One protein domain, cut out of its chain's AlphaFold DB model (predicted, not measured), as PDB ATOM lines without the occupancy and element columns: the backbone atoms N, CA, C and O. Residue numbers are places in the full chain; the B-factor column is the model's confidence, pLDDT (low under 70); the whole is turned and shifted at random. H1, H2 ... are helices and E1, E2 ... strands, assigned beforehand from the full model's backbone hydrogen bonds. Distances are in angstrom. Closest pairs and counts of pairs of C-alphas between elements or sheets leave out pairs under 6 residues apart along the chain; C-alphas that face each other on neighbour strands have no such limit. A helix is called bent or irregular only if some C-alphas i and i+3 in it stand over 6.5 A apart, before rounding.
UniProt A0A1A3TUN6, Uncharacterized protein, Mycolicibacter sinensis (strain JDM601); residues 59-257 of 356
ATOM      1  N   PHE A  59      68.951 156.930  91.667       62.22
ATOM      2  CA  PHE A  59      70.362 157.049  91.296       62.22
ATOM      3  C   PHE A  59      71.159 155.766  91.541       62.22
ATOM      4  O   PHE A  59      72.028 155.435  90.734       62.22
ATOM      5  N   ALA A  60      70.881 155.045  92.631       60.97
ATOM      6  CA  ALA A  60      71.527 153.768  92.926       60.97
ATOM      7  C   ALA A  60      71.097 152.699  91.913       60.97
ATOM      8  O   ALA A  60      71.953 152.007  91.366       60.97
ATOM      9  N   ILE A  61      69.802 152.653  91.578       63.44
ATOM     10  CA  ILE A  61      69.252 151.760  90.546       63.44
ATOM     11  C   ILE A  61      69.872 152.070  89.178       63.44
ATOM     12  O   ILE A  61      70.407 151.186  88.517       63.44
ATOM     13  N   ALA A  62      69.859 153.340  88.758       70.44
ATOM     14  CA  ALA A  62      70.395 153.733  87.457       70.44
ATOM     15  C   ALA A  62      71.901 153.453  87.330       70.44
ATOM     16  O   ALA A  62      72.373 153.077  86.258       70.44
ATOM     17  N   ARG A  63      72.666 153.633  88.416       72.50
ATOM     18  CA  ARG A  63      74.087 153.269  88.463       72.50
ATOM     19  C   ARG A  63      74.276 151.754  88.361       72.50
ATOM     20  O   ARG A  63      75.145 151.328  87.609       72.50
ATOM     21  N   GLY A  64      73.431 150.987  89.051       73.19
ATOM     22  CA  GLY A  64      73.329 149.530  88.942       73.19
ATOM     23  C   GLY A  64      73.209 149.045  87.520       73.19
ATOM     24  O   GLY A  64      74.117 148.401  86.996       73.19
ATOM     25  N   ASN A  65      72.146 149.486  86.864       75.94
ATOM     26  CA  ASN A  65      71.836 149.062  85.510       75.94
ATOM     27  C   ASN A  65      72.950 149.438  84.521       75.94
ATOM     28  O   ASN A  65      73.233 148.678  83.601       75.94
ATOM     29  N   ARG A  66      73.618 150.592  84.698       81.75
ATOM     30  CA  ARG A  66      74.753 150.983  83.839       81.75
ATOM     31  C   ARG A  66      75.980 150.106  84.038       81.75
ATOM     32  O   ARG A  66      76.667 149.827  83.061       81.75
ATOM     33  N   PHE A  67      76.286 149.732  85.277       83.12
ATOM     34  CA  PHE A  67      77.403 148.839  85.552       83.12
ATOM     35  C   PHE A  67      77.147 147.462  84.939       83.12
ATOM     36  O   PHE A  67      77.966 147.004  84.151       83.12
ATOM     37  N   GLU A  68      75.988 146.862  85.220       83.25
ATOM     38  CA  GLU A  68      75.610 145.552  84.676       83.25
ATOM     39  C   GLU A  68      75.580 145.554  83.146       83.25
ATOM     40  O   GLU A  68      76.169 144.679  82.518       83.25
ATOM     41  N   ALA A  69      74.978 146.577  82.528       82.62
ATOM     42  CA  ALA A  69      75.001 146.721  81.075       82.62
ATOM     43  C   ALA A  69      76.437 146.814  80.538       82.62
ATOM     44  O   ALA A  69      76.755 146.184  79.536       82.62
ATOM     45  N   GLY A  70      77.314 147.556  81.222       87.25
ATOM     46  CA  GLY A  70      78.711 147.736  80.835       87.25
ATOM     47  C   GLY A  70      79.589 146.486  80.961       87.25
ATOM     48  O   GLY A  70      80.639 146.447  80.323       87.25
ATOM     49  N   LEU A  71      79.188 145.478  81.747       91.38
ATOM     50  CA  LEU A  71      79.941 144.222  81.889       91.38
ATOM     51  C   LEU A  71      79.913 143.366  80.623       91.38
ATOM     52  O   LEU A  71      80.876 142.649  80.361       91.38
ATOM     53  N   PHE A  72      78.824 143.450  79.859       93.19
ATOM     54  CA  PHE A  72      78.539 142.567  78.727       93.19
ATOM     55  C   PHE A  72      78.686 143.250  77.357       93.19
ATOM     56  O   PHE A  72      78.375 142.652  76.333       93.19
ATOM     57  N   VAL A  73      79.172 144.494  77.329       91.62
ATOM     58  CA  VAL A  73      79.531 145.208  76.093       91.62
ATOM     59  C   VAL A  73      80.725 144.526  75.413       91.62
ATOM     60  O   VAL A  73      81.590 143.987  76.106       91.62
ATOM     61  N   ASP A  74      80.755 144.566  74.076       93.19
ATOM     62  CA  ASP A  74      81.831 144.029  73.227       93.19
ATOM     63  C   ASP A  74      82.184 142.574  73.585       93.19
ATOM     64  O   ASP A  74      83.306 142.253  73.969       93.19
ATOM     65  N   ASP A  75      81.183 141.687  73.554       93.56
ATOM     66  CA  ASP A  75      81.310 140.273  73.939       93.56
ATOM     67  C   ASP A  75      81.927 140.063  75.336       93.56
ATOM     68  O   ASP A  75      82.747 139.163  75.573       93.56
ATOM     69  N   ALA A  76      81.517 140.914  76.280       95.31
ATOM     70  CA  ALA A  76      81.965 140.929  77.667       95.31
ATOM     71  C   ALA A  76      83.488 141.119  77.842       95.31
ATOM     72  O   ALA A  76      84.071 140.600  78.797       95.31
ATOM     73  N   GLU A  77      84.152 141.865  76.951       94.81
ATOM     74  CA  GLU A  77      85.613 142.053  76.939       94.81
ATOM     75  C   GLU A  77      86.182 142.509  78.295       94.81
ATOM     76  O   GLU A  77      87.155 141.938  78.802       94.81
ATOM     77  N   LYS A  78      85.557 143.511  78.930       93.56
ATOM     78  CA  LYS A  78      86.010 144.035  80.234       93.56
ATOM     79  C   LYS A  78      85.903 142.995  81.340       93.56
ATOM     80  O   LYS A  78      86.827 142.847  82.140       93.56
ATOM     81  N   LEU A  79      84.784 142.275  81.385       95.44
ATOM     82  CA  LEU A  79      84.574 141.210  82.358       95.44
ATOM     83  C   LEU A  79      85.575 140.071  82.130       95.44
ATOM     84  O   LEU A  79      86.232 139.641  83.075       95.44
ATOM     85  N   ARG A  80      85.756 139.643  80.876       96.75
ATOM     86  CA  ARG A  80      86.721 138.614  80.470       96.75
ATOM     87  C   ARG A  80      88.138 138.963  80.893       96.75
ATOM     88  O   ARG A  80      88.796 138.142  81.523       96.75
ATOM     89  N   THR A  81      88.578 140.188  80.616       95.38
ATOM     90  CA  THR A  81      89.912 140.672  80.992       95.38
ATOM     91  C   THR A  81      90.120 140.577  82.504       95.38
ATOM     92  O   THR A  81      91.112 140.006  82.954       95.38
ATOM     93  N   SER A  82      89.164 141.049  83.310       95.31
ATOM     94  CA  SER A  82      89.262 140.950  84.772       95.31
ATOM     95  C   SER A  82      89.205 139.506  85.289       95.31
ATOM     96  O   SER A  82      89.911 139.177  86.243       95.31
ATOM     97  N   LEU A  83      88.406 138.630  84.670       96.75
ATOM     98  CA  LEU A  83      88.339 137.204  85.015       96.75
ATOM     99  C   LEU A  83      89.660 136.484  84.714       96.75
ATOM    100  O   LEU A  83      90.117 135.700  85.543       96.75
ATOM    101  N   VAL A  84      90.294 136.779  83.575       96.75
ATOM    102  CA  VAL A  84      91.620 136.251  83.215       96.75
ATOM    103  C   VAL A  84      92.679 136.744  84.198       96.75
ATOM    104  O   VAL A  84      93.398 135.937  84.783       96.75
ATOM    105  N   LEU A  85      92.722 138.053  84.470       95.69
ATOM    106  CA  LEU A  85      93.679 138.653  85.410       95.69
ATOM    107  C   LEU A  85      93.583 138.075  86.829       95.69
ATOM    108  O   LEU A  85      94.577 138.057  87.554       95.69
ATOM    109  N   LYS A  86      92.396 137.624  87.252       95.75
ATOM    110  CA  LYS A  86      92.176 136.995  88.565       95.75
ATOM    111  C   LYS A  86      92.216 135.467  88.546       95.75
ATOM    112  O   LYS A  86      91.997 134.856  89.590       95.75
ATOM    113  N   GLY A  87      92.512 134.850  87.402       94.75
ATOM    114  CA  GLY A  87      92.641 133.397  87.273       94.75
ATOM    115  C   GLY A  87      91.316 132.629  87.287       94.75
ATOM    116  O   GLY A  87      91.330 131.417  87.483       94.75
ATOM    117  N   CYS A  88      90.177 133.297  87.072       95.12
ATOM    118  CA  CYS A  88      88.880 132.633  86.881       95.12
ATOM    119  C   CYS A  88      88.740 132.011  85.483       95.12
ATOM    120  O   CYS A  88      87.934 131.102  85.294       95.12
ATOM    121  N   LEU A  89      89.492 132.520  84.501       96.00
ATOM    122  CA  LEU A  89      89.522 132.042  83.119       96.00
ATOM    123  C   LEU A  89      90.973 131.936  82.613       96.00
ATOM    124  O   LEU A  89      91.794 132.785  82.955       96.00
ATOM    125  N   PRO A  90      91.302 130.941  81.770       93.62
ATOM    126  CA  PRO A  90      92.566 130.903  81.029       93.62
ATOM    127  C   PRO A  90      92.756 132.103  80.083       93.62
ATOM    128  O   PRO A  90      91.782 132.619  79.538       93.62
ATOM    129  N   GLU A  91      94.004 132.482  79.784       90.50
ATOM    130  CA  GLU A  91      94.336 133.652  78.941       90.50
ATOM    131  C   GLU A  91      93.705 133.641  77.540       90.50
ATOM    132  O   GLU A  91      93.360 134.691  77.008       90.50
ATOM    133  N   ARG A  92      93.534 132.459  76.938       87.19
ATOM    134  CA  ARG A  92      92.996 132.299  75.574       87.19
ATOM    135  C   ARG A  92      91.498 131.982  75.537       87.19
ATOM    136  O   ARG A  92      91.008 131.466  74.539       87.19
ATOM    137  N   SER A  93      90.781 132.252  76.625       90.25
ATOM    138  CA  SER A  93      89.344 131.982  76.715       90.25
ATOM    139  C   SER A  93      88.550 132.946  75.838       90.25
ATOM    140  O   SER A  93      88.641 134.160  76.009       90.25
ATOM    141  N   ASN A  94      87.726 132.424  74.935       92.31
ATOM    142  CA  ASN A  94      86.924 133.201  73.993       92.31
ATOM    143  C   ASN A  94      85.443 132.787  74.047       92.31
ATOM    144  O   ASN A  94      85.058 131.896  74.799       92.31
ATOM    145  N   GLY A  95      84.599 133.487  73.292       95.69
ATOM    146  CA  GLY A  95      83.162 133.229  73.253       95.69
ATOM    147  C   GLY A  95      82.400 133.900  74.394       95.69
ATOM    148  O   GLY A  95      82.869 134.003  75.537       95.69
ATOM    149  N   PHE A  96      81.222 134.401  74.050       97.62
ATOM    150  CA  PHE A  96      80.254 134.991  74.958       97.62
ATOM    151  C   PHE A  96      78.859 134.561  74.511       97.62
ATOM    152  O   PHE A  96      78.523 134.707  73.337       97.62
ATOM    153  N   LEU A  97      78.064 134.043  75.441       97.81
ATOM    154  CA  LEU A  97      76.660 133.731  75.209       97.81
ATOM    155  C   LEU A  97      75.793 134.618  76.107       97.81
ATOM    156  O   LEU A  97      75.814 134.494  77.331       97.81
ATOM    157  N   ASP A  98      75.027 135.520  75.496       96.94
ATOM    158  CA  ASP A  98      74.093 136.388  76.213       96.94
ATOM    159  C   ASP A  98      72.689 135.773  76.231       96.94
ATOM    160  O   ASP A  98      71.989 135.781  75.214       96.94
ATOM    161  N   LEU A  99      72.282 135.243  77.388       96.31
ATOM    162  CA  LEU A  99      70.940 134.698  77.625       96.31
ATOM    163  C   LEU A  99      70.049 135.675  78.402       96.31
ATOM    164  O   LEU A  99      68.942 135.327  78.819       96.31
ATOM    165  N   ARG A 100      70.481 136.934  78.570       93.19
ATOM    166  CA  ARG A 100      69.636 137.961  79.178       93.19
ATOM    167  C   ARG A 100      68.403 138.201  78.314       93.19
ATOM    168  O   ARG A 100      68.480 138.380  77.097       93.19
ATOM    169  N   LEU A 101      67.256 138.307  78.979       90.25
ATOM    170  CA  LEU A 101      66.036 138.840  78.378       90.25
ATOM    171  C   LEU A 101      66.300 140.247  77.828       90.25
ATOM    172  O   LEU A 101      67.024 141.031  78.450       90.25
ATOM    173  N   LYS A 102      65.653 140.617  76.717       89.00
ATOM    174  CA  LYS A 102      65.729 141.984  76.164       89.00
ATOM    175  C   LYS A 102      65.392 143.063  77.193       89.00
ATOM    176  O   LYS A 102      66.029 144.111  77.240       89.00
ATOM    177  N   LEU A 103      64.438 142.773  78.076       80.81
ATOM    178  CA  LEU A 103      64.039 143.662  79.170       80.81
ATOM    179  C   LEU A 103      65.150 143.892  80.215       80.81
ATOM    180  O   LEU A 103      65.142 144.909  80.900       80.81
ATOM    181  N   ASN A 104      66.117 142.972  80.295       82.44
ATOM    182  CA  ASN A 104      67.288 143.008  81.175       82.44
ATOM    183  C   ASN A 104      68.577 143.359  80.403       82.44
ATOM    184  O   ASN A 104      69.684 143.048  80.842       82.44
ATOM    185  N   GLY A 105      68.447 143.996  79.235       85.81
ATOM    186  CA  GLY A 105      69.580 144.494  78.453       85.81
ATOM    187  C   GLY A 105      70.263 143.467  77.550       85.81
ATOM    188  O   GLY A 105      71.327 143.779  77.014       85.81
ATOM    189  N   GLY A 106      69.683 142.275  77.374       89.94
ATOM    190  CA  GLY A 106      70.073 141.353  76.304       89.94
ATOM    191  C   GLY A 106      69.512 141.772  74.943       89.94
ATOM    192  O   GLY A 106      68.747 142.730  74.828       89.94
ATOM    193  N   THR A 107      69.877 141.050  73.884       90.06
ATOM    194  CA  THR A 107      69.508 141.421  72.502       90.06
ATOM    195  C   THR A 107      68.612 140.402  71.801       90.06
ATOM    196  O   THR A 107      67.912 140.766  70.855       90.06
ATOM    197  N   ARG A 108      68.594 139.143  72.259       93.56
ATOM    198  CA  ARG A 108      68.008 138.019  71.506       93.56
ATOM    199  C   ARG A 108      66.836 137.322  72.194       93.56
ATOM    200  O   ARG A 108      65.895 136.941  71.502       93.56
ATOM    201  N   ILE A 109      66.868 137.189  73.519       94.00
ATOM    202  CA  ILE A 109      65.876 136.409  74.269       94.00
ATOM    203  C   ILE A 109      64.633 137.254  74.561       94.00
ATOM    204  O   ILE A 109      64.729 138.326  75.165       94.00
ATOM    205  N   ASN A 110      63.464 136.780  74.122       89.75
ATOM    206  CA  ASN A 110      62.201 137.516  74.227       89.75
ATOM    207  C   ASN A 110      61.320 137.038  75.386       89.75
ATOM    208  O   ASN A 110      60.582 137.851  75.933       89.75
ATOM    209  N   SER A 111      61.415 135.764  75.775       88.31
ATOM    210  CA  SER A 111      60.569 135.161  76.810       88.31
ATOM    211  C   SER A 111      61.367 134.311  77.796       88.31
ATOM    212  O   SER A 111      62.503 133.909  77.528       88.31
ATOM    213  N   VAL A 112      60.758 134.030  78.949       86.06
ATOM    214  CA  VAL A 112      61.314 133.135  79.975       86.06
ATOM    215  C   VAL A 112      61.471 131.722  79.425       86.06
ATOM    216  O   VAL A 112      62.525 131.115  79.595       86.06
ATOM    217  N   ASP A 113      60.464 131.223  78.709       88.19
ATOM    218  CA  ASP A 113      60.488 129.864  78.165       88.19
ATOM    219  C   ASP A 113      61.599 129.709  77.109       88.19
ATOM    220  O   ASP A 113      62.296 128.694  77.087       88.19
ATOM    221  N   GLN A 114      61.843 130.750  76.297       93.31
ATOM    222  CA  GLN A 114      62.989 130.788  75.385       93.31
ATOM    223  C   GLN A 114      64.314 130.759  76.160       93.31
ATOM    224  O   GLN A 114      65.214 130.008  75.796       93.31
ATOM    225  N   ALA A 115      64.446 131.546  77.235       93.31
ATOM    226  CA  ALA A 115      65.665 131.585  78.046       93.31
ATOM    227  C   ALA A 115      66.010 130.210  78.646       93.31
ATOM    228  O   ALA A 115      67.176 129.810  78.642       93.31
ATOM    229  N   VAL A 116      64.997 129.493  79.144       92.81
ATOM    230  CA  VAL A 116      65.147 128.136  79.692       92.81
ATOM    231  C   VAL A 116      65.560 127.162  78.594       92.81
ATOM    232  O   VAL A 116      66.601 126.524  78.730       92.81
ATOM    233  N   SER A 117      64.808 127.108  77.486       95.50
ATOM    234  CA  SER A 117      65.098 126.208  76.357       95.50
ATOM    235  C   SER A 117      66.526 126.388  75.852       95.50
ATOM    236  O   SER A 117      67.269 125.426  75.693       95.50
ATOM    237  N   GLU A 118      66.960 127.633  75.669       97.25
ATOM    238  CA  GLU A 118      68.303 127.912  75.174       97.25
ATOM    239  C   GLU A 118      69.407 127.614  76.193       97.25
ATOM    240  O   GLU A 118      70.521 127.256  75.810       97.25
ATOM    241  N   THR A 119      69.109 127.728  77.491       97.50
ATOM    242  CA  THR A 119      70.034 127.292  78.544       97.50
ATOM    243  C   THR A 119      70.197 125.769  78.510       97.50
ATOM    244  O   THR A 119      71.322 125.275  78.582       97.50
ATOM    245  N   GLU A 120      69.108 125.012  78.354       97.06
ATOM    246  CA  GLU A 120      69.127 123.544  78.254       97.06
ATOM    247  C   GLU A 120      69.838 123.056  76.980       97.06
ATOM    248  O   GLU A 120      70.660 122.132  77.034       97.06
ATOM    249  N   GLU A 121      69.590 123.712  75.843       97.75
ATOM    250  CA  GLU A 121      70.284 123.458  74.577       97.75
ATOM    251  C   GLU A 121      71.785 123.743  74.689       97.75
ATOM    252  O   GLU A 121      72.606 122.935  74.250       97.75
ATOM    253  N   TRP A 122      72.161 124.863  75.311       97.88
ATOM    254  CA  TRP A 122      73.559 125.204  75.567       97.88
ATOM    255  C   TRP A 122      74.249 124.152  76.443       97.88
ATOM    256  O   TRP A 122      75.313 123.660  76.063       97.88
ATOM    257  N   LEU A 123      73.636 123.748  77.562       97.56
ATOM    258  CA  LEU A 123      74.174 122.699  78.436       97.56
ATOM    259  C   LEU A 123      74.359 121.374  77.679       97.56
ATOM    260  O   LEU A 123      75.418 120.752  77.762       97.56
ATOM    261  N   SER A 124      73.365 120.964  76.893       97.38
ATOM    262  CA  SER A 124      73.425 119.725  76.103       97.38
ATOM    263  C   SER A 124      74.514 119.778  75.026       97.38
ATOM    264  O   SER A 124      75.242 118.804  74.804       97.38
ATOM    265  N   ARG A 125      74.667 120.940  74.380       96.88
ATOM    266  CA  ARG A 125      75.679 121.190  73.351       96.88
ATOM    267  C   ARG A 125      77.090 121.114  73.920       96.88
ATOM    268  O   ARG A 125      77.896 120.357  73.387       96.88
ATOM    269  N   ILE A 126      77.392 121.829  75.004       96.38
ATOM    270  CA  ILE A 126      78.747 121.821  75.585       96.38
ATOM    271  C   ILE A 126      79.096 120.475  76.231       96.38
ATOM    272  O   ILE A 126      80.265 120.107  76.272       96.38
ATOM    273  N   ALA A 127      78.100 119.719  76.707       95.06
ATOM    274  CA  ALA A 127      78.311 118.357  77.187       95.06
ATOM    275  C   ALA A 127      78.751 117.405  76.062       95.06
ATOM    276  O   ALA A 127      79.556 116.509  76.304       95.06
ATOM    277  N   SER A 128      78.223 117.599  74.849       94.50
ATOM    278  CA  SER A 128      78.506 116.750  73.683       94.50
ATOM    279  C   SER A 128      79.748 117.202  72.910       94.50
ATOM    280  O   SER A 128      80.513 116.376  72.420       94.50
ATOM    281  N   ASP A 129      79.956 118.515  72.813       94.00
ATOM    282  CA  ASP A 129      81.104 119.148  72.171       94.00
ATOM    283  C   ASP A 129      81.688 120.242  73.085       94.00
ATOM    284  O   ASP A 129      81.337 121.425  72.960       94.00
ATOM    285  N   PRO A 130      82.611 119.873  73.994       92.50
ATOM    286  CA  PRO A 130      83.275 120.813  74.895       92.50
ATOM    287  C   PRO A 130      84.027 121.943  74.183       92.50
ATOM    288  O   PRO A 130      84.246 122.995  74.783       92.50
ATOM    289  N   ALA A 131      84.441 121.751  72.923       89.88
ATOM    290  CA  ALA A 131      85.155 122.771  72.159       89.88
ATOM    291  C   ALA A 131      84.228 123.896  71.670       89.88
ATOM    292  O   ALA A 131      84.710 124.984  71.358       89.88
ATOM    293  N   SER A 132      82.912 123.660  71.642       92.19
ATOM    294  CA  SER A 132      81.908 124.669  71.282       92.19
ATOM    295  C   SER A 132      81.580 125.653  72.415       92.19
ATOM    296  O   SER A 132      80.794 126.580  72.212       92.19
ATOM    297  N   ALA A 133      82.130 125.445  73.614       93.25
ATOM    298  CA  ALA A 133      81.759 126.199  74.801       93.25
ATOM    299  C   ALA A 133      82.220 127.661  74.759       93.25
ATOM    300  O   ALA A 133      83.402 127.965  74.598       93.25
ATOM    301  N   GLU A 134      81.288 128.573  75.012       96.56
ATOM    302  CA  GLU A 134      81.580 129.972  75.279       96.56
ATOM    303  C   GLU A 134      82.160 130.127  76.685       96.56
ATOM    304  O   GLU A 134      81.594 129.637  77.660       96.56
ATOM    305  N   ALA A 135      83.269 130.852  76.827       97.25
ATOM    306  CA  ALA A 135      83.922 131.000  78.126       97.25
ATOM    307  C   ALA A 135      83.096 131.786  79.157       97.25
ATOM    308  O   ALA A 135      83.333 131.642  80.357       97.25
ATOM    309  N   ILE A 136      82.168 132.640  78.708       98.25
ATOM    310  CA  ILE A 136      81.292 133.453  79.561       98.25
ATOM    311  C   ILE A 136      79.858 133.315  79.066       98.25
ATOM    312  O   ILE A 136      79.587 133.545  77.888       98.25
ATOM    313  N   VAL A 137      78.942 133.023  79.984       98.31
ATOM    314  CA  VAL A 137      77.503 132.981  79.724       98.31
ATOM    315  C   VAL A 137      76.795 133.906  80.704       98.31
ATOM    316  O   VAL A 137      76.945 133.754  81.915       98.31
ATOM    317  N   ALA A 138      76.058 134.890  80.195       97.00
ATOM    318  CA  ALA A 138      75.307 135.842  81.012       97.00
ATOM    319  C   ALA A 138      73.860 135.389  81.185       97.00
ATOM    320  O   ALA A 138      73.207 135.042  80.202       97.00
ATOM    321  N   ALA A 139      73.353 135.465  82.415       94.62
ATOM    322  CA  ALA A 139      71.955 135.198  82.743       94.62
ATOM    323  C   ALA A 139      71.369 133.851  82.262       94.62
ATOM    324  O   ALA A 139      70.203 133.856  81.853       94.62
ATOM    325  N   PRO A 140      72.086 132.700  82.302       96.50
ATOM    326  CA  PRO A 140      71.433 131.428  82.022       96.50
ATOM    327  C   PRO A 140      70.272 131.227  82.999       96.50
ATOM    328  O   PRO A 140      70.415 131.406  84.217       96.50
ATOM    329  N   MET A 141      69.110 130.894  82.441       93.69
ATOM    330  CA  MET A 141      67.889 130.675  83.196       93.69
ATOM    331  C   MET A 141      67.692 129.183  83.374       93.69
ATOM    332  O   MET A 141      67.541 128.439  82.412       93.69
ATOM    333  N   ILE A 142      67.690 128.754  84.626       91.06
ATOM    334  CA  ILE A 142      67.553 127.355  84.988       91.06
ATOM    335  C   ILE A 142      66.189 127.102  85.602       91.06
ATOM    336  O   ILE A 142      65.665 127.893  86.393       91.06
ATOM    337  N   LYS A 143      65.641 125.956  85.230       86.00
ATOM    338  CA  LYS A 143      64.420 125.413  85.785       86.00
ATOM    339  C   LYS A 143      64.786 124.348  86.809       86.00
ATOM    340  O   LYS A 143      65.493 123.394  86.492       86.00
ATOM    341  N   ILE A 144      64.318 124.517  88.040       77.12
ATOM    342  CA  ILE A 144      64.427 123.494  89.078       77.12
ATOM    343  C   ILE A 144      63.172 122.615  88.962       77.12
ATOM    344  O   ILE A 144      62.061 123.149  89.072       77.12
ATOM    345  N   PRO A 145      63.313 121.308  88.669       66.38
ATOM    346  CA  PRO A 145      62.172 120.429  88.426       66.38
ATOM    347  C   PRO A 145      61.273 120.286  89.666       66.38
ATOM    348  O   PRO A 145      61.707 120.494  90.799       66.38
ATOM    349  N   LYS A 146      60.004 119.911  89.436       56.94
ATOM    350  CA  LYS A 146      59.037 119.580  90.499       56.94
ATOM    351  C   LYS A 146      59.584 118.462  91.401       56.94
ATOM    352  O   LYS A 146      60.170 117.514  90.883       56.94
ATOM    353  N   GLY A 147      59.331 118.550  92.709       54.53
ATOM    354  CA  GLY A 147      59.847 117.606  93.718       54.53
ATOM    355  C   GLY A 147      61.089 118.094  94.479       54.53
ATOM    356  O   GLY A 147      61.773 117.285  95.090       54.53
ATOM    357  N   VAL A 148      61.427 119.382  94.330       53.72
ATOM    358  CA  VAL A 148      62.472 120.095  95.092       53.72
ATOM    359  C   VAL A 148      61.955 121.477  95.522       53.72
ATOM    360  O   VAL A 148      62.260 121.962  96.605       53.72
ATOM    361  N   ILE A 149      61.141 122.130  94.678       49.31
ATOM    362  CA  ILE A 149      60.299 123.283  95.037       49.31
ATOM    363  C   ILE A 149      58.934 123.083  94.367       49.31
ATOM    364  O   ILE A 149      58.853 122.855  93.156       49.31
ATOM    365  N   LEU A 150      57.854 123.159  95.144       52.16
ATOM    366  CA  LEU A 150      56.496 123.289  94.618       52.16
ATOM    367  C   LEU A 150      56.156 124.782  94.495       52.16
ATOM    368  O   LEU A 150      56.264 125.482  95.504       52.16
ATOM    369  N   PRO A 151      55.706 125.290  93.327       58.47
ATOM    370  CA  PRO A 151      55.851 124.789  91.957       58.47
ATOM    371  C   PRO A 151      57.263 125.051  91.392       58.47
ATOM    372  O   PRO A 151      58.093 125.688  92.035       58.47
ATOM    373  N   GLU A 152      57.512 124.572  90.165       63.75
ATOM    374  CA  GLU A 152      58.769 124.742  89.414       63.75
ATOM    375  C   GLU A 152      59.391 126.129  89.622       63.75
ATOM    376  O   GLU A 152      58.793 127.157  89.292       63.75
ATOM    377  N   ALA A 153      60.610 126.155  90.160       73.25
ATOM    378  CA  ALA A 153      61.323 127.398  90.389       73.25
ATOM    379  C   ALA A 153      62.163 127.757  89.167       73.25
ATOM    380  O   ALA A 153      62.924 126.940  88.646       73.25
ATOM    381  N   LEU A 154      62.046 129.012  88.746       82.56
ATOM    382  CA  LEU A 154      62.887 129.593  87.716       82.56
ATOM    383  C   LEU A 154      63.889 130.524  88.375       82.56
ATOM    384  O   LEU A 154      63.518 131.470  89.076       82.56
ATOM    385  N   LEU A 155      65.162 130.261  88.117       87.75
ATOM    386  CA  LEU A 155      66.261 131.038  88.654       87.75
ATOM    387  C   LEU A 155      67.155 131.521  87.516       87.75
ATOM    388  O   LEU A 155      67.472 130.781  86.591       87.75
ATOM    389  N   ILE A 156      67.568 132.781  87.600       90.94
ATOM    390  CA  ILE A 156      68.541 133.382  86.687       90.94
ATOM    391  C   ILE A 156      69.865 133.448  87.437       90.94
ATOM    392  O   ILE A 156      69.912 134.043  88.512       90.94
ATOM    393  N   ILE A 157      70.913 132.843  86.884       94.12
ATOM    394  CA  ILE A 157      72.282 132.963  87.400       94.12
ATOM    395  C   ILE A 157      72.918 134.182  86.742       94.12
ATOM    396  O   ILE A 157      72.900 134.263  85.524       94.12
ATOM    397  N   ASP A 158      73.517 135.106  87.489       94.06
ATOM    398  CA  ASP A 158      74.015 136.362  86.903       94.06
ATOM    399  C   ASP A 158      75.049 136.124  85.789       94.06
ATOM    400  O   ASP A 158      74.957 136.692  84.696       94.06
ATOM    401  N   VAL A 159      76.026 135.255  86.056       97.31
ATOM    402  CA  VAL A 159      77.052 134.861  85.091       97.31
ATOM    403  C   VAL A 159      77.598 133.468  85.402       97.31
ATOM    404  O   VAL A 159      77.739 133.078  86.560       97.31
ATOM    405  N   VAL A 160      77.948 132.718  84.362       98.44
ATOM    406  CA  VAL A 160      78.666 131.445  84.448       98.44
ATOM    407  C   VAL A 160      79.932 131.540  83.609       98.44
ATOM    408  O   VAL A 160      79.895 132.023  82.477       98.44
ATOM    409  N   THR A 161      81.059 131.077  84.147       98.19
ATOM    410  CA  THR A 161      82.260 130.826  83.345       98.19
ATOM    411  C   THR A 161      82.398 129.350  83.022       98.19
ATOM    412  O   THR A 161      82.040 128.480  83.825       98.19
ATOM    413  N   VAL A 162      82.943 129.077  81.840       97.38
ATOM    414  CA  VAL A 162      83.132 127.722  81.328       97.38
ATOM    415  C   VAL A 162      84.613 127.459  81.110       97.38
ATOM    416  O   VAL A 162      85.318 128.247  80.484       97.38
ATOM    417  N   THR A 163      85.097 126.337  81.637       94.88
ATOM    418  CA  THR A 163      86.469 125.865  81.414       94.88
ATOM    419  C   THR A 163      86.449 124.392  81.035       94.88
ATOM    420  O   THR A 163      85.673 123.619  81.590       94.88
ATOM    421  N   VAL A 164      87.304 123.979  80.102       89.19
ATOM    422  CA  VAL A 164      87.430 122.569  79.712       89.19
ATOM    423  C   VAL A 164      88.577 121.946  80.502       89.19
ATOM    424  O   VAL A 164      89.710 122.432  80.457       89.19
ATOM    425  N   ARG A 165      88.292 120.891  81.271       76.75
ATOM    426  CA  ARG A 165      89.298 120.144  82.040       76.75
ATOM    427  C   ARG A 165      89.982 119.088  81.167       76.75
ATOM    428  O   ARG A 165      89.457 118.654  80.145       76.75
ATOM    429  N   VAL A 166      91.165 118.651  81.600       63.00
ATOM    430  CA  VAL A 166      91.879 117.515  80.994       63.00
ATOM    431  C   VAL A 166      90.972 116.278  81.063       63.00
ATOM    432  O   VAL A 166      90.548 115.906  82.154       63.00
ATOM    433  N   GLY A 167      90.658 115.671  79.911       62.00
ATOM    434  CA  GLY A 167      89.704 114.554  79.810       62.00
ATOM    435  C   GLY A 167      88.276 114.938  79.390       62.00
ATOM    436  O   GLY A 167      87.339 114.276  79.809       62.00
ATOM    437  N   THR A 168      88.115 116.017  78.609       67.75
ATOM    438  CA  THR A 168      86.872 116.463  77.927       67.75
ATOM    439  C   THR A 168      85.681 116.854  78.807       67.75
ATOM    440  O   THR A 168      84.641 117.218  78.272       67.75
ATOM    441  N   ARG A 169      85.804 116.865  80.138       86.25
ATOM    442  CA  ARG A 169      84.716 117.338  81.008       86.25
ATOM    443  C   ARG A 169      84.655 118.864  81.035       86.25
ATOM    444  O   ARG A 169      85.667 119.534  81.277       86.25
ATOM    445  N   VAL A 170      83.464 119.413  80.825       94.50
ATOM    446  CA  VAL A 170      83.211 120.849  80.955       94.50
ATOM    447  C   VAL A 170      83.017 121.187  82.425       94.50
ATOM    448  O   VAL A 170      82.290 120.502  83.138       94.50
ATOM    449  N   ARG A 171      83.650 122.258  82.891       95.94
ATOM    450  CA  ARG A 171      83.455 122.800  84.230       95.94
ATOM    451  C   ARG A 171      82.756 124.146  84.163       95.94
ATOM    452  O   ARG A 171      83.287 125.088  83.574       95.94
ATOM    453  N   LEU A 172      81.628 124.235  84.857       97.94
ATOM    454  CA  LEU A 172      80.855 125.456  85.051       97.94
ATOM    455  C   LEU A 172      81.173 126.062  86.417       97.94
ATOM    456  O   LEU A 172      81.158 125.361  87.429       97.94
ATOM    457  N   THR A 173      81.443 127.364  86.452       98.19
ATOM    458  CA  THR A 173      81.688 128.119  87.689       98.19
ATOM    459  C   THR A 173      80.722 129.295  87.743       98.19
ATOM    460  O   THR A 173      80.694 130.112  86.825       98.19
ATOM    461  N   VAL A 174      79.916 129.376  88.800       98.25
ATOM    462  CA  VAL A 174      78.922 130.446  88.958       98.25
ATOM    463  C   VAL A 174      79.564 131.728  89.484       98.25
ATOM    464  O   VAL A 174      80.485 131.688  90.309       98.25
ATOM    465  N   GLY A 175      79.045 132.864  89.028       97.56
ATOM    466  CA  GLY A 175      79.383 134.181  89.540       97.56
ATOM    467  C   GLY A 175      78.149 134.990  89.924       97.56
ATOM    468  O   GLY A 175      77.123 134.924  89.251       97.56
ATOM    469  N   GLU A 176      78.271 135.766  90.998       95.25
ATOM    470  CA  GLU A 176      77.265 136.744  91.435       95.25
ATOM    471  C   GLU A 176      77.777 138.161  91.154       95.25
ATOM    472  O   GLU A 176      78.905 138.506  91.525       95.25
ATOM    473  N   ILE A 177      76.944 138.996  90.533       91.88
ATOM    474  CA  ILE A 177      77.252 140.386  90.208       91.88
ATOM    475  C   ILE A 177      76.569 141.300  91.223       91.88
ATOM    476  O   ILE A 177      75.361 141.260  91.432       91.88
ATOM    477  N   LYS A 178      77.351 142.180  91.854       85.94
ATOM    478  CA  LYS A 178      76.866 143.160  92.826       85.94
ATOM    479  C   LYS A 178      77.380 144.562  92.550       85.94
ATOM    480  O   LYS A 178      78.557 144.796  92.302       85.94
ATOM    481  N   VAL A 179      76.482 145.535  92.688       68.38
ATOM    482  CA  VAL A 179      76.745 146.941  92.337       68.38
ATOM    483  C   VAL A 179      77.193 147.803  93.530       68.38
ATOM    484  O   VAL A 179      77.144 149.032  93.487       68.38
ATOM    485  N   PHE A 180      77.642 147.207  94.632       66.50
ATOM    486  CA  PHE A 180      78.312 147.978  95.684       66.50
ATOM    487  C   PHE A 180      79.830 148.027  95.427       66.50
ATOM    488  O   PHE A 180      80.386 147.087  94.851       66.50
ATOM    489  N   PRO A 181      80.503 149.144  95.765       56.41
ATOM    490  CA  PRO A 181      81.926 149.305  95.504       56.41
ATOM    491  C   PRO A 181      82.759 148.392  96.401       56.41
ATOM    492  O   PRO A 181      82.600 148.410  97.622       56.41
ATOM    493  N   ASP A 182      83.682 147.642  95.802       54.59
ATOM    494  CA  ASP A 182      84.705 146.894  96.535       54.59
ATOM    495  C   ASP A 182      85.702 147.881  97.141       54.59
ATOM    496  O   ASP A 182      86.534 148.458  96.445       54.59
ATOM    497  N   ARG A 183      85.622 148.114  98.451       60.09
ATOM    498  CA  ARG A 183      86.508 149.052  99.159       60.09
ATOM    499  C   ARG A 183      87.884 148.437  99.435       60.09
ATOM    500  O   ARG A 183      88.359 148.493 100.566       60.09
ATOM    501  N   GLY A 184      88.501 147.812  98.430       51.03
ATOM    502  CA  GLY A 184      89.847 147.242  98.517       51.03
ATOM    503  C   GLY A 184      89.997 146.212  99.638       51.03
ATOM    504  O   GLY A 184      91.001 146.229 100.344       51.03
ATOM    505  N   GLY A 185      88.987 145.360  99.843       53.81
ATOM    506  CA  GLY A 185      88.962 144.385 100.942       53.81
ATOM    507  C   GLY A 185      88.170 144.805 102.189       53.81
ATOM    508  O   GLY A 185      87.993 143.977 103.078       53.81
ATOM    509  N   HIS A 186      87.621 146.026 102.240       55.47
ATOM    510  CA  HIS A 186      86.695 146.491 103.290       55.47
ATOM    511  C   HIS A 186      85.215 146.415 102.874       55.47
ATOM    512  O   HIS A 186      84.408 147.280 103.232       55.47
ATOM    513  N   THR A 187      84.848 145.419 102.066       61.66
ATOM    514  CA  THR A 187      83.436 145.144 101.773       61.66
ATOM    515  C   THR A 187      82.752 144.678 103.052       61.66
ATOM    516  O   THR A 187      83.297 143.847 103.779       61.66
ATOM    517  N   ASP A 188      81.572 145.231 103.332       74.06
ATOM    518  CA  ASP A 188      80.776 144.886 104.507       74.06
ATOM    519  C   ASP A 188      80.613 143.352 104.601       74.06
ATOM    520  O   ASP A 188      80.131 142.732 103.640       74.06
ATOM    521  N   PRO A 189      81.016 142.718 105.724       81.06
ATOM    522  CA  PRO A 189      80.878 141.279 105.918       81.06
ATOM    523  C   PRO A 189      79.463 140.762 105.640       81.06
ATOM    524  O   PRO A 189      79.309 139.663 105.105       81.06
ATOM    525  N   GLN A 190      78.432 141.559 105.938       78.81
ATOM    526  CA  GLN A 190      77.039 141.202 105.689       78.81
ATOM    527  C   GLN A 190      76.710 141.191 104.188       78.81
ATOM    528  O   GLN A 190      76.030 140.283 103.704       78.81
ATOM    529  N   GLN A 191      77.242 142.151 103.426       80.38
ATOM    530  CA  GLN A 191      77.083 142.210 101.969       80.38
ATOM    531  C   GLN A 191      77.804 141.050 101.274       80.38
ATOM    532  O   GLN A 191      77.246 140.438 100.361       80.38
ATOM    533  N   LEU A 192      79.006 140.697 101.743       86.75
ATOM    534  CA  LEU A 192      79.732 139.519 101.260       86.75
ATOM    535  C   LEU A 192      78.996 138.219 101.585       86.75
ATOM    536  O   LEU A 192      78.884 137.351 100.722       86.75
ATOM    537  N   ALA A 193      78.482 138.075 102.809       87.69
ATOM    538  CA  ALA A 193      77.716 136.898 103.206       87.69
ATOM    539  C   ALA A 193      76.460 136.721 102.339       87.69
ATOM    540  O   ALA A 193      76.181 135.608 101.895       87.69
ATOM    541  N   SER A 194      75.754 137.816 102.044       85.75
ATOM    542  CA  SER A 194      74.593 137.815 101.148       85.75
ATOM    543  C   SER A 194      74.967 137.402  99.719       85.75
ATOM    544  O   SER A 194      74.367 136.484  99.166       85.75
ATOM    545  N   ALA A 195      76.024 137.993  99.147       90.25
ATOM    546  CA  ALA A 195      76.487 137.651  97.800       90.25
ATOM    547  C   ALA A 195      76.935 136.179  97.686       90.25
ATOM    548  O   ALA A 195      76.615 135.504  96.712       90.25
ATOM    549  N   ARG A 196      77.613 135.643  98.709       93.88
ATOM    550  CA  ARG A 196      77.966 134.213  98.781       93.88
ATOM    551  C   ARG A 196      76.740 133.320  98.883       93.88
ATOM    552  O   ARG A 196      76.709 132.276  98.242       93.88
ATOM    553  N   ALA A 197      75.754 133.692  99.699       91.56
ATOM    554  CA  ALA A 197      74.519 132.920  99.839       91.56
ATOM    555  C   ALA A 197      73.805 132.785  98.488       91.56
ATOM    556  O   ALA A 197      73.355 131.701  98.128       91.56
ATOM    557  N   GLN A 198      73.792 133.869  97.716       91.19
ATOM    558  CA  GLN A 198      73.219 133.918  96.380       91.19
ATOM    559  C   GLN A 198      74.008 133.090  95.362       91.19
ATOM    560  O   GLN A 198      73.432 132.241  94.687       91.19
ATOM    561  N   ALA A 199      75.332 133.228  95.335       95.19
ATOM    562  CA  ALA A 199      76.176 132.382  94.497       95.19
ATOM    563  C   ALA A 199      76.049 130.887  94.864       95.19
ATOM    564  O   ALA A 199      76.030 130.030  93.986       95.19
ATOM    565  N   GLY A 200      75.920 130.546  96.151       95.19
ATOM    566  CA  GLY A 200      75.700 129.165  96.592       95.19
ATOM    567  C   GLY A 200      74.347 128.601  96.165       95.19
ATOM    568  O   GLY A 200      74.283 127.451  95.730       95.19
ATOM    569  N   LEU A 201      73.289 129.418  96.204       92.75
ATOM    570  CA  LEU A 201      71.987 129.081  95.626       92.75
ATOM    571  C   LEU A 201      72.113 128.780  94.127       92.75
ATOM    572  O   LEU A 201      71.596 127.767  93.665       92.75
ATOM    573  N   TYR A 202      72.858 129.603  93.382       95.00
ATOM    574  CA  TYR A 202      73.125 129.371  91.960       95.00
ATOM    575  C   TYR A 202      73.884 128.073  91.715       95.00
ATOM    576  O   TYR A 202      73.516 127.303  90.832       95.00
ATOM    577  N   ALA A 203      74.929 127.805  92.502       96.00
ATOM    578  CA  ALA A 203      75.726 126.589  92.379       96.00
ATOM    579  C   ALA A 203      74.887 125.329  92.637       96.00
ATOM    580  O   ALA A 203      75.032 124.333  91.929       96.00
ATOM    581  N   HIS A 204      74.012 125.365  93.645       94.19
ATOM    582  CA  HIS A 204      73.107 124.259  93.942       94.19
ATOM    583  C   HIS A 204      72.055 124.081  92.838       94.19
ATOM    584  O   HIS A 204      71.919 122.990  92.288       94.19
ATOM    585  N   ALA A 205      71.385 125.160  92.433       91.81
ATOM    586  CA  ALA A 205      70.357 125.114  91.401       91.81
ATOM    587  C   ALA A 205      70.917 124.668  90.031       91.81
ATOM    588  O   ALA A 205      70.305 123.846  89.352       91.81
ATOM    589  N   LEU A 206      72.118 125.122  89.648       95.00
ATOM    590  CA  LEU A 206      72.792 124.675  88.424       95.00
ATOM    591  C   LEU A 206      73.121 123.178  88.468       95.00
ATOM    592  O   LEU A 206      72.970 122.484  87.466       95.00
ATOM    593  N   ARG A 207      73.541 122.667  89.631       94.69
ATOM    594  CA  ARG A 207      73.819 121.238  89.830       94.69
ATOM    595  C   ARG A 207      72.557 120.393  89.669       94.69
ATOM    596  O   ARG A 207      72.624 119.337  89.039       94.69
ATOM    597  N   LEU A 208      71.423 120.859  90.195       92.12
ATOM    598  CA  LEU A 208      70.124 120.212  90.000       92.12
ATOM    599  C   LEU A 208      69.726 120.202  88.522       92.12
ATOM    600  O   LEU A 208      69.385 119.144  88.004       92.12
ATOM    601  N   ALA A 209      69.854 121.337  87.827       92.62
ATOM    602  CA  ALA A 209      69.538 121.438  86.402       92.62
ATOM    603  C   ALA A 209      70.394 120.475  85.557       92.62
ATOM    604  O   ALA A 209      69.854 119.649  84.822       92.62
ATOM    605  N   VAL A 210      71.720 120.491  85.738       94.88
ATOM    606  CA  VAL A 210      72.656 119.569  85.065       94.88
ATOM    607  C   VAL A 210      72.304 118.104  85.336       94.88
ATOM    608  O   VAL A 210      72.336 117.282  84.421       94.88
ATOM    609  N   SER A 211      71.945 117.769  86.578       93.69
ATOM    610  CA  SER A 211      71.569 116.402  86.955       93.69
ATOM    611  C   SER A 211      70.238 115.985  86.328       93.69
ATOM    612  O   SER A 211      70.132 114.877  85.813       93.69
ATOM    613  N   SER A 212      69.246 116.880  86.307       91.50
ATOM    614  CA  SER A 212      67.922 116.621  85.726       91.50
ATOM    615  C   SER A 212      67.961 116.377  84.215       91.50
ATOM    616  O   SER A 212      67.162 115.603  83.698       91.50
ATOM    617  N   LEU A 213      68.938 116.970  83.522       93.44
ATOM    618  CA  LEU A 213      69.199 116.752  82.098       93.44
ATOM    619  C   LEU A 213      70.063 115.505  81.827       93.44
ATOM    620  O   LEU A 213      70.369 115.210  80.675       93.44
ATOM    621  N   GLY A 214      70.504 114.783  82.865       95.25
ATOM    622  CA  GLY A 214      71.391 113.624  82.719       95.25
ATOM    623  C   GLY A 214      72.813 113.982  82.269       95.25
ATOM    624  O   GLY A 214      73.511 113.144  81.706       95.25
ATOM    625  N   LEU A 215      73.263 115.219  82.503       95.19
ATOM    626  CA  LEU A 215      74.549 115.736  82.010       95.19
ATOM    627  C   LEU A 215      75.673 115.678  83.055       95.19
ATOM    628  O   LEU A 215      76.783 116.146  82.794       95.19
ATOM    629  N   ALA A 216      75.410 115.105  84.232       93.88
ATOM    630  CA  ALA A 216      76.337 115.105  85.362       93.88
ATOM    631  C   ALA A 216      77.677 114.411  85.065       93.88
ATOM    632  O   ALA A 216      78.685 114.801  85.647       93.88
ATOM    633  N   ASP A 217      77.737 113.448  84.144       92.94
ATOM    634  CA  ASP A 217      78.997 112.780  83.781       92.94
ATOM    635  C   ASP A 217      79.913 113.669  82.921       92.94
ATOM    636  O   ASP A 217      81.137 113.626  83.051       92.94
ATOM    637  N   ASN A 218      79.323 114.541  82.098       94.56
ATOM    638  CA  ASN A 218      80.037 115.385  81.131       94.56
ATOM    639  C   ASN A 218      80.245 116.824  81.622       94.56
ATOM    640  O   ASN A 218      81.156 117.521  81.164       94.56
ATOM    641  N   ILE A 219      79.430 117.263  82.582       95.81
ATOM    642  CA  ILE A 219      79.483 118.598  83.172       95.81
ATOM    643  C   ILE A 219      79.771 118.492  84.668       95.81
ATOM    644  O   ILE A 219      79.120 117.768  85.416       95.81
ATOM    645  N   GLU A 220      80.770 119.238  85.117       95.06
ATOM    646  CA  GLU A 220      81.084 119.450  86.523       95.06
ATOM    647  C   GLU A 220      80.663 120.865  86.935       95.06
ATOM    648  O   GLU A 220      81.133 121.853  86.368       95.06
ATOM    649  N   THR A 221      79.837 120.995  87.972       95.25
ATOM    650  CA  THR A 221      79.614 122.286  88.637       95.25
ATOM    651  C   THR A 221      80.677 122.489  89.715       95.25
ATOM    652  O   THR A 221      80.780 121.691  90.649       95.25
ATOM    653  N   ALA A 222      81.474 123.551  89.601       95.44
ATOM    654  CA  ALA A 222      82.532 123.846  90.557       95.44
ATOM    655  C   ALA A 222      81.957 124.119  91.968       95.44
ATOM    656  O   ALA A 222      80.942 124.804  92.094       95.44
ATOM    657  N   PRO A 223      82.606 123.630  93.045       93.44
ATOM    658  CA  PRO A 223      82.207 123.956  94.419       93.44
ATOM    659  C   PRO A 223      82.587 125.389  94.825       93.44
ATOM    660  O   PRO A 223      82.047 125.926  95.788       93.44
ATOM    661  N   HIS A 224      83.505 126.006  94.079       95.88
ATOM    662  CA  HIS A 224      83.879 127.403  94.248       95.88
ATOM    663  C   HIS A 224      83.183 128.258  93.189       95.88
ATOM    664  O   HIS A 224      82.933 127.780  92.083       95.88
ATOM    665  N   GLY A 225      82.939 129.524  93.506       97.25
ATOM    666  CA  GLY A 225      82.477 130.539  92.563       97.25
ATOM    667  C   GLY A 225      83.330 131.801  92.611       97.25
ATOM    668  O   GLY A 225      84.427 131.823  93.178       97.25
ATOM    669  N   PHE A 226      82.818 132.872  92.019       97.50
ATOM    670  CA  PHE A 226      83.437 134.194  92.080       97.50
ATOM    671  C   PHE A 226      82.389 135.287  92.297       97.50
ATOM    672  O   PHE A 226      81.209 135.112  92.009       97.50
ATOM    673  N   LEU A 227      82.819 136.434  92.812       95.56
ATOM    674  CA  LEU A 227      81.963 137.606  92.984       95.56
ATOM    675  C   LEU A 227      82.485 138.741  92.110       95.56
ATOM    676  O   LEU A 227      83.698 138.943  92.004       95.56
ATOM    677  N   VAL A 228      81.568 139.483  91.499       93.12
ATOM    678  CA  VAL A 228      81.862 140.653  90.674       93.12
ATOM    679  C   VAL A 228      81.335 141.889  91.385       93.12
ATOM    680  O   VAL A 228      80.143 141.991  91.661       93.12
ATOM    681  N   PHE A 229      82.217 142.842  91.655       89.31
ATOM    682  CA  PHE A 229      81.883 144.125  92.265       89.31
ATOM    683  C   PHE A 229      82.213 145.284  91.332       89.31
ATOM    684  O   PHE A 229      82.975 145.145  90.373       89.31
ATOM    685  N   THR A 230      81.700 146.466  91.664       83.69
ATOM    686  CA  THR A 230      82.173 147.712  91.046       83.69
ATOM    687  C   THR A 230      83.490 148.152  91.678       83.69
ATOM    688  O   THR A 230      83.632 148.148  92.902       83.69
ATOM    689  N   TRP A 231      84.469 148.553  90.869       77.88
ATOM    690  CA  TRP A 231      85.687 149.171  91.387       77.88
ATOM    691  C   TRP A 231      85.412 150.621  91.832       77.88
ATOM    692  O   TRP A 231      84.818 151.382  91.061       77.88
ATOM    693  N   PRO A 232      85.855 151.064  93.026       71.31
ATOM    694  CA  PRO A 232      85.570 152.406  93.532       71.31
ATOM    695  C   PRO A 232      85.950 153.515  92.547       71.31
ATOM    696  O   PRO A 232      87.079 153.582  92.067       71.31
ATOM    697  N   GLY A 233      85.002 154.407  92.254       69.25
ATOM    698  CA  GLY A 233      85.230 155.546  91.358       69.25
ATOM    699  C   GLY A 233      85.293 155.200  89.864       69.25
ATOM    700  O   GLY A 233      85.576 156.085  89.063       69.25
ATOM    701  N   SER A 234      85.002 153.956  89.467       74.81
ATOM    702  CA  SER A 234      84.930 153.545  88.060       74.81
ATOM    703  C   SER A 234      83.782 152.554  87.812       74.81
ATOM    704  O   SER A 234      83.196 152.025  88.750       74.81
ATOM    705  N   ASN A 235      83.478 152.271  86.542       74.31
ATOM    706  CA  ASN A 235      82.572 151.178  86.153       74.31
ATOM    707  C   ASN A 235      83.337 149.890  85.789       74.31
ATOM    708  O   ASN A 235      82.791 149.024  85.110       74.31
ATOM    709  N   SER A 236      84.607 149.768  86.183       83.94
ATOM    710  CA  SER A 236      85.396 148.561  85.930       83.94
ATOM    711  C   SER A 236      85.032 147.453  86.929       83.94
ATOM    712  O   SER A 236      84.826 147.757  88.108       83.94
ATOM    713  N   PRO A 237      84.964 146.178  86.502       89.88
ATOM    714  CA  PRO A 237      84.702 145.068  87.412       89.88
ATOM    715  C   PRO A 237      85.907 144.754  88.307       89.88
ATOM    716  O   PRO A 237      87.018 144.556  87.808       89.88
ATOM    717  N   SER A 238      85.662 144.626  89.613       90.94
ATOM    718  CA  SER A 238      86.556 143.962  90.572       90.94
ATOM    719  C   SER A 238      86.099 142.517  90.756       90.94
ATOM    720  O   SER A 238      84.933 142.280  91.071       90.94
ATOM    721  N   ILE A 239      86.995 141.550  90.551       93.19
ATOM    722  CA  ILE A 239      86.684 140.122  90.680       93.19
ATOM    723  C   ILE A 239      87.303 139.586  91.966       93.19
ATOM    724  O   ILE A 239      88.508 139.732  92.201       93.19
ATOM    725  N   ARG A 240      86.477 138.913  92.765       94.12
ATOM    726  CA  ARG A 240      86.895 138.152  93.937       94.12
ATOM    727  C   ARG A 240      86.757 136.652  93.619       94.12
ATOM    728  O   ARG A 240      85.631 136.155  93.590       94.12
ATOM    729  N   PRO A 241      87.863 135.961  93.284       95.19
ATOM    730  CA  PRO A 241      87.837 134.577  92.814       95.19
ATOM    731  C   PRO A 241      87.793 133.570  93.974       95.19
ATOM    732  O   PRO A 241      88.109 133.918  95.111       95.19
ATOM    733  N   ASN A 242      87.514 132.303  93.647       94.69
ATOM    734  CA  ASN A 242      87.660 131.139  94.533       94.69
ATOM    735  C   ASN A 242      86.897 131.253  95.861       94.69
ATOM    736  O   ASN A 242      87.387 130.835  96.908       94.69
ATOM    737  N   GLU A 243      85.691 131.814  95.825       96.00
ATOM    738  CA  GLU A 243      84.794 131.764  96.974       96.00
ATOM    739  C   GLU A 243      84.305 130.332  97.154       96.00
ATOM    740  O   GLU A 243      83.672 129.797  96.250       96.00
ATOM    741  N   ASP A 244      84.605 129.704  98.290       96.19
ATOM    742  CA  ASP A 244      84.022 128.406  98.632       96.19
ATOM    743  C   ASP A 244      82.527 128.591  98.917       96.19
ATOM    744  O   ASP A 244      82.143 129.319  99.837       96.19
ATOM    745  N   LEU A 245      81.695 127.956  98.093       96.81
ATOM    746  CA  LEU A 245      80.241 128.046  98.158       96.81
ATOM    747  C   LEU A 245      79.609 126.786  98.751       96.81
ATOM    748  O   LEU A 245      78.384 126.681  98.779       96.81
ATOM    749  N   THR A 246      80.409 125.825  99.222       95.25
ATOM    750  CA  THR A 246      79.931 124.510  99.672       95.25
ATOM    751  C   THR A 246      78.867 124.645 100.759       95.25
ATOM    752  O   THR A 246      77.777 124.084 100.644       95.25
ATOM    753  N   TYR A 247      79.131 125.457 101.786       94.94
ATOM    754  CA  TYR A 247      78.179 125.683 102.876       94.94
ATOM    755  C   TYR A 247      76.902 126.390 102.409       94.94
ATOM    756  O   TYR A 247      75.811 126.067 102.876       94.94
ATOM    757  N   GLN A 248      77.019 127.353 101.494       95.62
ATOM    758  CA  GLN A 248      75.877 128.098 100.966       95.62
ATOM    759  C   GLN A 248      75.013 127.222 100.054       95.62
ATOM    760  O   GLN A 248      73.791 127.314 100.128       95.62
ATOM    761  N   ALA A 249      75.624 126.334  99.268       94.25
ATOM    762  CA  ALA A 249      74.922 125.354  98.450       94.25
ATOM    763  C   ALA A 249      74.159 124.330  99.309       94.25
ATOM    764  O   ALA A 249      72.978 124.111  99.065       94.25
ATOM    765  N   ILE A 250      74.779 123.784 100.364       93.94
ATOM    766  CA  ILE A 250      74.102 122.886 101.327       93.94
ATOM    767  C   ILE A 250      72.955 123.612 102.043       93.94
ATOM    768  O   ILE A 250      71.903 123.041 102.318       93.94
ATOM    769  N   ARG A 251      73.139 124.894 102.380       91.69
ATOM    770  CA  ARG A 251      72.067 125.698 102.977       91.69
ATOM    771  C   ARG A 251      70.905 125.907 102.004       91.69
ATOM    772  O   ARG A 251      69.765 125.907 102.457       91.69
ATOM    773  N   ALA A 252      71.187 126.114 100.719       90.19
ATOM    774  CA  ALA A 252      70.162 126.240  99.689       90.19
ATOM    775  C   ALA A 252      69.378 124.931  99.525       90.19
ATOM    776  O   ALA A 252      68.157 124.979  99.577       90.19
ATOM    777  N   GLU A 253      70.073 123.791  99.452       90.88
ATOM    778  CA  GLU A 253      69.488 122.440  99.422       90.88
ATOM    779  C   GLU A 253      68.500 122.225 100.573       90.88
ATOM    780  O   GLU A 253      67.307 122.069 100.350       90.88
ATOM    781  N   ARG A 254      68.960 122.381 101.822       90.69
ATOM    782  CA  ARG A 254      68.089 122.251 103.006       90.69
ATOM    783  C   ARG A 254      66.927 123.239 103.008       90.69
ATOM    784  O   ARG A 254      65.888 122.981 103.608       90.69
ATOM    785  N   GLY A 255      67.138 124.422 102.437       89.12
ATOM    786  CA  GLY A 255      66.096 125.428 102.309       89.12
ATOM    787  C   GLY A 255      65.026 125.011 101.303       89.12
ATOM    788  O   GLY A 255      63.855 125.248 101.567       89.12
ATOM    789  N   PHE A 256      65.408 124.380 100.193       86.88
ATOM    790  CA  PHE A 256      64.469 123.818  99.223       86.88
ATOM    791  C   PHE A 256      63.645 122.695  99.850       86.88
ATOM    792  O   PHE A 256      62.423 122.818  99.883       86.88
ATOM    793  N   ASP A 257      64.301 121.718 100.484       87.56
ATOM    794  CA  ASP A 257      63.627 120.599 101.160       87.56
ATOM    795  C   ASP A 257      62.605 121.096 102.195       87.56
ATOM    796  O   ASP A 257      61.456 120.663 102.237       87.56
TER     797      ASP A 257
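This is residues 59 to 257 of the 356 residues of an uncharacterized protein of Mycolicibacter sinensis (strain JDM601) (UniProt A0A1A3TUN6). A strongly twisted sheet of seven strands runs through the middle, with the long helix H4 along one face, H2 on the opposite face, and H5 packed across H4 on its side away from the sheet. H1 packs near one end of the long bent strand E6 and H3 near its other end, while the small hairpin E3 and E4 makes a second sheet on which both H3 and H4 pack. The printed part has 199 residues with five named helices and nine named strands, in the order H1 H2 E1 H3 E2 E3 E4 E5 E6 H4 E7 E8 E9 H5. The class is mixed, helices and strands; the large sheet is branched and mixed parallel and antiparallel, the small one antiparallel. The whole is compact and rounded, with a radius of gyration of the C-alphas of 16.0 A and spans of 45 by 37 by 35 A.

The large sheet holds E1, residues 96 to 98; E2, residues 136 to 138; E5, residues 159 to 164, 17.0 A long; E6, residues 170 to 181, 32.0 A; E7, residues 219 to 221; E8, residues 224 to 230, 20.6 A; and E9, residues 237 to 244, 20.1 A. C-alpha 170, where E6 begins, is at (83.211, 120.849, 80.955). E3, residues 141 to 144, and E4, residues 153 to 156, form the small sheet. H4, residues 189 to 212, is the longest helix, 34.4 A. H1, residues 59 to 71, is 18.6 A long and begins with C-alpha 59 at (70.362, 157.049, 91.296). H2, residues 73 to 85, is 18.2 A long and irregular, with C-alphas 75 and 78 8.7 A apart. H3, residues 112 to 128, is 24.6 A long. H5, residues 246 to 257, is 16.8 A long and ends with C-alpha 257 at (63.627, 120.599, 101.160).

E6 bends by 54 degrees at residue 178 and has E5 on one side, E7 and E8 on the other. E5 and E6 are an antiparallel hairpin, with N 161 and O 173 2.9 A apart. E6 is parallel to E7, N 220 to O 170 2.8 A, and to E8, N 178 to O 228 2.8 A. E8 and E9 are an antiparallel hairpin, N 229 to O 238 2.8 A. E2 is antiparallel to E5, N 160 to O 137 2.8 A, and parallel to the edge strand E1, N 97 to O 136 2.9 A. E1, H3, E2 and E6, H4, E7 are strand-helix-strand units, two parallel neighbour strands with a helix between, each with a right-handed crossover. H4 is on the sheet at a height of 7.9 A, over E6, E7 and E8; its closest C-alphas to E6 are Ala 199 and Glu 176, 5.4 A. H2 is on the opposite face, the C-alphas of Leu 79 and Pro 237 of E9 being 6.4 A apart. H5 is not on the sheet but touches H4 at a steep tilt of 65 degrees, the closest C-alphas being Ala 249 and Gly 200, 4.3 A. H1 is on the sheet, its closest C-alphas to E6 being Gly 64 and Val 179, 5.5 A; it only just touches H2, only at the corner, with 3 pairs of C-alphas within 8 A, the closest Leu 71 and Leu 79, 5.5 A. H3 is on the sheet too, with C-alphas Ala 127 and Val 170 of E6 6.7 A apart. E2 runs on into E3 at 76 degrees, and E4 into E5 at 80 degrees; E3 and E4 are an antiparallel hairpin, N 142 to O 155 2.8 A. The closest C-alphas of E3 to H3 are Met 141 and Val 116, 5.1 A, and to H4 Ile 144 and Ala 209, 6.1 A. In H1, H3, H4 and H5 every O i to N i+4 pair is within hydrogen-bond range; in H2 7 of 9 are.

The two C-alphas farthest apart are those of Phe 59 and Gly 167, 48.1 A. The printed part has no cut, and its one long link is E1 to H3, residues 99 to 111. The mean pLDDT of the printed part is 87.7; residues 59 to 61, 145 to 152, 166 to 168, 179 to 187 and 233 are under 70.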